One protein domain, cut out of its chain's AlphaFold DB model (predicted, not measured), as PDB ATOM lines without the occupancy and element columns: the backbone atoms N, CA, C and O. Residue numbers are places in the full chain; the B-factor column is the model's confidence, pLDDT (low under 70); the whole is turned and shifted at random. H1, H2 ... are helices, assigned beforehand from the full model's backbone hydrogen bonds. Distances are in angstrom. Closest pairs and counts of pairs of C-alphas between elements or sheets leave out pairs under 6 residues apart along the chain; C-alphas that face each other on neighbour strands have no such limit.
ATOM      1  N   MET A   1     143.770 248.457 206.274       52.69
ATOM      2  CA  MET A   1     144.745 247.775 205.397       52.69
ATOM      3  C   MET A   1     146.117 248.473 205.381       52.69
ATOM      4  O   MET A   1     146.857 248.300 204.434       52.69
ATOM      5  N   LEU A   2     146.470 249.238 206.429       53.97
ATOM      6  CA  LEU A   2     147.782 249.901 206.592       53.97
ATOM      7  C   LEU A   2     148.813 249.023 207.328       53.97
ATOM      8  O   LEU A   2     150.011 249.233 207.226       53.97
ATOM      9  N   LEU A   3     148.347 248.034 208.095       50.31
ATOM     10  CA  LEU A   3     149.216 247.133 208.860       50.31
ATOM     11  C   LEU A   3     149.863 246.057 207.977       50.31
ATOM     12  O   LEU A   3     150.985 245.647 208.247       50.31
ATOM     13  N   THR A   4     149.178 245.627 206.915       54.72
ATOM     14  CA  THR A   4     149.688 244.636 205.954       54.72
ATOM     15  C   THR A   4     150.845 245.200 205.133       54.72
ATOM     16  O   THR A   4     151.865 244.539 205.006       54.72
ATOM     17  N   THR A   5     150.746 246.459 204.695       66.69
ATOM     18  CA  THR A   5     151.824 247.149 203.968       66.69
ATOM     19  C   THR A   5     153.047 247.400 204.850       66.69
ATOM     20  O   THR A   5     154.172 247.337 204.370       66.69
ATOM     21  N   ASN A   6     152.848 247.640 206.151       75.00
ATOM     22  CA  ASN A   6     153.958 247.828 207.089       75.00
ATOM     23  C   ASN A   6     154.709 246.524 207.380       75.00
ATOM     24  O   ASN A   6     155.927 246.550 207.507       75.00
ATOM     25  N   ALA A   7     154.009 245.391 207.474       82.81
ATOM     26  CA  ALA A   7     154.646 244.090 207.679       82.81
ATOM     27  C   ALA A   7     155.450 243.640 206.445       82.81
ATOM     28  O   ALA A   7     156.550 243.107 206.585       82.81
ATOM     29  N   GLU A   8     154.932 243.901 205.242       83.88
ATOM     30  CA  GLU A   8     155.643 243.649 203.983       83.88
ATOM     31  C   GLU A   8     156.872 244.556 203.843       83.88
ATOM     32  O   GLU A   8     157.954 244.071 203.521       83.88
ATOM     33  N   ALA A   9     156.736 245.847 204.163       83.31
ATOM     34  CA  ALA A   9     157.859 246.782 204.176       83.31
ATOM     35  C   ALA A   9     158.936 246.385 205.200       83.31
ATOM     36  O   ALA A   9     160.122 246.472 204.896       83.31
ATOM     37  N   LEU A  10     158.535 245.915 206.388       88.50
ATOM     38  CA  LEU A  10     159.471 245.442 207.409       88.50
ATOM     39  C   LEU A  10     160.219 244.191 206.938       88.50
ATOM     40  O   LEU A  10     161.439 244.158 207.010       88.50
ATOM     41  N   THR A  11     159.500 243.213 206.378       91.19
ATOM     42  CA  THR A  11     160.111 241.996 205.816       91.19
ATOM     43  C   THR A  11     161.116 242.339 204.714       91.19
ATOM     44  O   THR A  11     162.212 241.789 204.677       91.19
ATOM     45  N   ALA A  12     160.768 243.268 203.818       87.06
ATOM     46  CA  ALA A  12     161.665 243.704 202.752       87.06
ATOM     47  C   ALA A  12     162.910 244.427 203.300       87.06
ATOM     48  O   ALA A  12     164.011 244.224 202.792       87.06
ATOM     49  N   ALA A  13     162.751 245.236 204.352       87.75
ATOM     50  CA  ALA A  13     163.867 245.901 205.020       87.75
ATOM     51  C   ALA A  13     164.798 244.900 205.728       87.75
ATOM     52  O   ALA A  13     166.017 245.036 205.632       87.75
ATOM     53  N   GLU A  14     164.244 243.879 206.387       91.88
ATOM     54  CA  GLU A  14     165.015 242.784 206.994       91.88
ATOM     55  C   GLU A  14     165.806 242.011 205.929       91.88
ATOM     56  O   GLU A  14     167.015 241.844 206.061       91.88
ATOM     57  N   GLN A  15     165.158 241.640 204.819       93.81
ATOM     58  CA  GLN A  15     165.810 240.955 203.696       93.81
ATOM     59  C   GLN A  15     166.941 241.780 203.071       93.81
ATOM     60  O   GLN A  15     167.984 241.230 202.715       93.81
ATOM     61  N   LEU A  16     166.747 243.094 202.938       89.88
ATOM     62  CA  LEU A  16     167.791 243.998 202.462       89.88
ATOM     63  C   LEU A  16     168.972 244.047 203.443       89.88
ATOM     64  O   LEU A  16     170.123 244.005 203.012       89.88
ATOM     65  N   GLY A  17     168.697 244.095 204.750       91.00
ATOM     66  CA  GLY A  17     169.720 244.054 205.796       91.00
ATOM     67  C   GLY A  17     170.551 242.769 205.760       91.00
ATOM     68  O   GLY A  17     171.781 242.840 205.766       91.00
ATOM     69  N   ASP A  18     169.897 241.614 205.641       95.31
ATOM     70  CA  ASP A  18     170.563 240.311 205.539       95.31
ATOM     71  C   ASP A  18     171.428 240.212 204.271       95.31
ATOM     72  O   ASP A  18     172.569 239.746 204.324       95.31
ATOM     73  N   ALA A  19     170.925 240.702 203.132       94.31
ATOM     74  CA  ALA A  19     171.673 240.723 201.877       94.31
ATOM     75  C   ALA A  19     172.922 241.619 201.959       94.31
ATOM     76  O   ALA A  19     173.990 241.236 201.482       94.31
ATOM     77  N   LEU A  20     172.815 242.788 202.600       93.69
ATOM     78  CA  LEU A  20     173.958 243.673 202.832       93.69
ATOM     79  C   LEU A  20     174.970 243.064 203.811       93.69
ATOM     80  O   LEU A  20     176.171 243.253 203.631       93.69
ATOM     81  N   ALA A  21     174.515 242.336 204.833       93.75
ATOM     82  CA  ALA A  21     175.407 241.637 205.755       93.75
ATOM     83  C   ALA A  21     176.205 240.538 205.036       93.75
ATOM     84  O   ALA A  21     177.425 240.490 205.180       93.75
ATOM     85  N   ALA A  22     175.545 239.731 204.201       94.94
ATOM     86  CA  ALA A  22     176.211 238.721 203.379       94.94
ATOM     87  C   ALA A  22     177.214 239.353 202.398       94.94
ATOM     88  O   ALA A  22     178.369 238.936 202.336       94.94
ATOM     89  N   ALA A  23     176.818 240.424 201.700       93.25
ATOM     90  CA  ALA A  23     177.709 241.138 200.788       93.25
ATOM     91  C   ALA A  23     178.968 241.659 201.500       93.25
ATOM     92  O   ALA A  23     180.059 241.585 200.940       93.25
ATOM     93  N   LYS A  24     178.847 242.134 202.746       92.94
ATOM     94  CA  LYS A  24     179.991 242.587 203.549       92.94
ATOM     95  C   LYS A  24     180.991 241.471 203.858       92.94
ATOM     96  O   LYS A  24     182.184 241.737 203.946       92.94
ATOM     97  N   GLU A  25     180.517 240.246 204.069       94.69
ATOM     98  CA  GLU A  25     181.388 239.094 204.336       94.69
ATOM     99  C   GLU A  25     182.092 238.588 203.067       94.69
ATOM    100  O   GLU A  25     183.189 238.034 203.149       94.69
ATOM    101  N   GLU A  26     181.473 238.784 201.900       93.00
ATOM    102  CA  GLU A  26     181.928 238.229 200.621       93.00
ATOM    103  C   GLU A  26     182.739 239.206 199.750       93.00
ATOM    104  O   GLU A  26     183.449 238.760 198.846       93.00
ATOM    105  N   SER A  27     182.652 240.517 199.999       88.94
ATOM    106  CA  SER A  27     183.263 241.561 199.158       88.94
ATOM    107  C   SER A  27     184.382 242.333 199.857       88.94
ATOM    108  O   SER A  27     184.521 242.319 201.080       88.94
ATOM    109  N   ALA A  28     185.214 243.013 199.064       93.62
ATOM    110  CA  ALA A  28     186.197 243.946 199.603       93.62
ATOM    111  C   ALA A  28     185.507 245.219 200.125       93.62
ATOM    112  O   ALA A  28     184.504 245.661 199.568       93.62
ATOM    113  N   ASP A  29     186.092 245.869 201.137       90.88
ATOM    114  CA  ASP A  29     185.516 247.069 201.769       90.88
ATOM    115  C   ASP A  29     185.161 248.186 200.763       90.88
ATOM    116  O   ASP A  29     184.155 248.879 200.923       90.88
ATOM    117  N   GLU A  30     185.960 248.362 199.707       91.62
ATOM    118  CA  GLU A  30     185.734 249.364 198.651       91.62
ATOM    119  C   GLU A  30     184.515 249.028 197.772       91.62
ATOM    120  O   GLU A  30     183.722 249.911 197.425       91.62
ATOM    121  N   GLU A  31     184.333 247.747 197.446       91.88
ATOM    122  CA  GLU A  31     183.182 247.243 196.689       91.88
ATOM    123  C   GLU A  31     181.912 247.336 197.536       91.88
ATOM    124  O   GLU A  31     180.891 247.849 197.075       91.88
ATOM    125  N   TYR A  32     182.007 246.943 198.808       92.38
ATOM    126  CA  TYR A  32     180.919 247.062 199.770       92.38
ATOM    127  C   TYR A  32     180.490 248.520 199.981       92.38
ATOM    128  O   TYR A  32     179.301 248.835 199.992       92.38
ATOM    129  N   THR A  33     181.450 249.439 200.091       91.69
ATOM    130  CA  THR A  33     181.161 250.874 200.228       91.69
ATOM    131  C   THR A  33     180.448 251.419 198.992       91.69
ATOM    132  O   THR A  33     179.496 252.190 199.118       91.69
ATOM    133  N   SER A  34     180.871 251.001 197.797       93.00
ATOM    134  CA  SER A  34     180.224 251.401 196.542       93.00
ATOM    135  C   SER A  34     178.782 250.891 196.466       93.00
ATOM    136  O   SER A  34     177.881 251.658 196.130       93.00
ATOM    137  N   LEU A  35     178.552 249.637 196.871       93.19
ATOM    138  CA  LEU A  35     177.219 249.043 196.972       93.19
ATOM    139  C   LEU A  35     176.320 249.817 197.949       93.19
ATOM    140  O   LEU A  35     175.172 250.114 197.629       93.19
ATOM    141  N   LEU A  36     176.838 250.191 199.124       91.19
ATOM    142  CA  LEU A  36     176.079 250.979 200.102       91.19
ATOM    143  C   LEU A  36     175.672 252.353 199.557       91.19
ATOM    144  O   LEU A  36     174.556 252.804 199.816       91.19
ATOM    145  N   LEU A  37     176.553 253.023 198.811       90.06
ATOM    146  CA  LEU A  37     176.237 254.309 198.185       90.06
ATOM    147  C   LEU A  37     175.105 254.171 197.161       90.06
ATOM    148  O   LEU A  37     174.176 254.975 197.177       90.06
ATOM    149  N   GLU A  38     175.148 253.134 196.324       90.62
ATOM    150  CA  GLU A  38     174.095 252.853 195.342       90.62
ATOM    151  C   GLU A  38     172.754 252.543 196.021       90.62
ATOM    152  O   GLU A  38     171.739 253.163 195.699       90.62
ATOM    153  N   CYS A  39     172.747 251.659 197.026       89.56
ATOM    154  CA  CYS A  39     171.537 251.351 197.789       89.56
ATOM    155  C   CYS A  39     170.929 252.603 198.439       89.56
ATOM    156  O   CYS A  39     169.710 252.773 198.427       89.56
ATOM    157  N   ASN A  40     171.761 253.488 198.992       86.19
ATOM    158  CA  ASN A  40     171.292 254.718 199.625       86.19
ATOM    159  C   ASN A  40     170.675 255.701 198.620       86.19
ATOM    160  O   ASN A  40     169.655 256.319 198.935       86.19
ATOM    161  N   GLU A  41     171.244 255.837 197.421       87.50
ATOM    162  CA  GLU A  41     170.681 256.694 196.370       87.50
ATOM    163  C   GLU A  41     169.340 256.157 195.850       87.50
ATOM    164  O   GLU A  41     168.381 256.923 195.716       87.50
ATOM    165  N   GLU A  42     169.219 254.844 195.647       88.50
ATOM    166  CA  GLU A  42     167.958 254.217 195.227       88.50
ATOM    167  C   GLU A  42     166.862 254.357 196.296       88.50
ATOM    168  O   GLU A  42     165.722 254.721 195.993       88.50
ATOM    169  N   LEU A  43     167.203 254.158 197.575       84.38
ATOM    170  CA  LEU A  43     166.271 254.384 198.684       84.38
ATOM    171  C   LEU A  43     165.859 255.855 198.788       84.38
ATOM    172  O   LEU A  43     164.681 256.147 199.001       84.38
ATOM    173  N   LYS A  44     166.793 256.789 198.593       85.50
ATOM    174  CA  LYS A  44     166.496 258.224 198.553       85.50
ATOM    175  C   LYS A  44     165.563 258.574 197.401       85.50
ATOM    176  O   LYS A  44     164.622 259.342 197.606       85.50
ATOM    177  N   HIS A  45     165.770 257.994 196.220       84.44
ATOM    178  CA  HIS A  45     164.884 258.187 195.076       84.44
ATOM    179  C   HIS A  45     163.478 257.622 195.336       84.44
ATOM    180  O   HIS A  45     162.484 258.295 195.065       84.44
ATOM    181  N   GLY A  46     163.390 256.414 195.899       81.44
ATOM    182  CA  GLY A  46     162.122 255.719 196.134       81.44
ATOM    183  C   GLY A  46     161.313 256.246 197.324       81.44
ATOM    184  O   GLY A  46     160.085 256.303 197.255       81.44
ATOM    185  N   LEU A  47     161.980 256.637 198.413       80.69
ATOM    186  CA  LEU A  47     161.340 257.066 199.665       80.69
ATOM    187  C   LEU A  47     161.314 258.591 199.834       80.69
ATOM    188  O   LEU A  47     160.575 259.102 200.673       80.69
ATOM    189  N   GLY A  48     162.130 259.324 199.069       80.50
ATOM    190  CA  GLY A  48     162.342 260.762 199.255       80.50
ATOM    191  C   GLY A  48     163.117 261.106 200.533       80.50
ATOM    192  O   GLY A  48     163.121 262.263 200.949       80.50
ATOM    193  N   ILE A  49     163.744 260.113 201.174       75.38
ATOM    194  CA  ILE A  49     164.488 260.266 202.428       75.38
ATOM    195  C   ILE A  49     165.981 260.334 202.116       75.38
ATOM    196  O   ILE A  49     166.565 259.376 201.622       75.38
ATOM    197  N   ASP A  50     166.611 261.460 202.444       74.12
ATOM    198  CA  ASP A  50     168.062 261.606 202.367       74.12
ATOM    199  C   ASP A  50     168.706 261.196 203.698       74.12
ATOM    200  O   ASP A  50     168.810 261.993 204.634       74.12
ATOM    201  N   TYR A  51     169.135 259.935 203.788       65.88
ATOM    202  CA  TYR A  51     169.815 259.414 204.976       65.88
ATOM    203  C   TYR A  51     171.152 260.114 205.252       65.88
ATOM    204  O   TYR A  51     171.532 260.255 206.412       65.88
ATOM    205  N   GLY A  52     171.833 260.630 204.222       67.75
ATOM    206  CA  GLY A  52     173.049 261.425 204.392       67.75
ATOM    207  C   GLY A  52     172.772 262.743 205.118       67.75
ATOM    208  O   GLY A  52     173.519 263.122 206.020       67.75
ATOM    209  N   ALA A  53     171.659 263.407 204.798       67.25
ATOM    210  CA  ALA A  53     171.224 264.615 205.499       67.25
ATOM    211  C   ALA A  53     170.798 264.339 206.953       67.25
ATOM    212  O   ALA A  53     171.056 265.160 207.831       67.25
ATOM    213  N   ILE A  54     170.182 263.180 207.219       66.81
ATOM    214  CA  ILE A  54     169.773 262.772 208.574       66.81
ATOM    215  C   ILE A  54     171.001 262.477 209.443       66.81
ATOM    216  O   ILE A  54     171.107 263.005 210.550       66.81
ATOM    217  N   CYS A  55     171.955 261.699 208.932       64.12
ATOM    218  CA  CYS A  55     173.182 261.358 209.657       64.12
ATOM    219  C   CYS A  55     174.146 262.547 209.814       64.12
ATOM    220  O   CYS A  55     175.036 262.499 210.653       64.12
TER     221      CYS A  55
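Overview. This is residues 1 to 55 of the 61 residues of an uncharacterized protein of Natronorubrum bangense (UniProt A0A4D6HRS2). Two long helices, H1 and H2, make a narrow, open V, joined at its point by a tight link at residues 27 and 28, with H2 folding back over the later part of H1 and coming near it close to the link, at Lys 24 and Tyr 32. The other end of H1 sticks out with residues 2 to 15, and a short third helix, H3, sits near H2 on the side away from H1. The printed part has 55 residues with three named helices in the order H1, H2, H3 and no named strand, and its class is all helix. The whole is loose, with a radius of gyration of the C-alphas of 13.2 A, and elongated, with spans of 42 by 25 by 16 A.

Along the chain. H1 runs from Leu 2 to Glu 26, 25 residues and 36.6 A from first to last C-alpha; C-alpha 2 is at (147.782, 249.901, 206.592) and C-alpha 26 at (181.928, 238.229, 200.621). H2 runs from Asp 29 to Leu 47, 19 residues and 26.2 A, and its first C-alpha is at (185.516, 247.069, 201.769). H3 holds residues 51 to 55, 5 residues, and ends with C-alpha 55 at (173.182, 261.358, 209.657).

Arrangement. H1 and H2 are close but not clearly touching, with 2 pairs of C-alphas within 8 A. Their closest C-alphas are those of Lys 24 and Tyr 32, 5.9 A apart. They run opposite ways at a shallow tilt of 16 degrees, and their centres are 14.5 A apart. H2 and H3 are also close but not clearly touching, with 2 pairs of C-alphas within 8 A. Their closest C-alphas are those of Asn 40 and Tyr 51, 7.3 A apart, and their centres are 12.9 A apart. H1 and H3 are apart. In H1, H2 and H3 every pair of O i and N i+4 is within hydrogen-bond range.

Size, cuts and confidence. The two C-alphas farthest apart are those of Met 1 and Ala 28, at 42.0 A, and the C-alphas of Met 1 and Cys 55 are 31.8 A apart. Residues 1 to 15, of which 2 to 15 belong to H1, stand free; without them the body of 40 residues spans 30 by 18 by 15 A, with a radius of gyration of 11.0 A. The printed part has no cut. The links from H1 to H2, 2 residues, and from H2 to H3, 3 residues, are both tight. Met 1 is the chain's first residue, and the printed part ends at residue 55 of a chain of 61. The mean pLDDT of the printed part is 83.6; residues 1 to 5 and 51 to 55 are under 70, and the mean over H3 is 66.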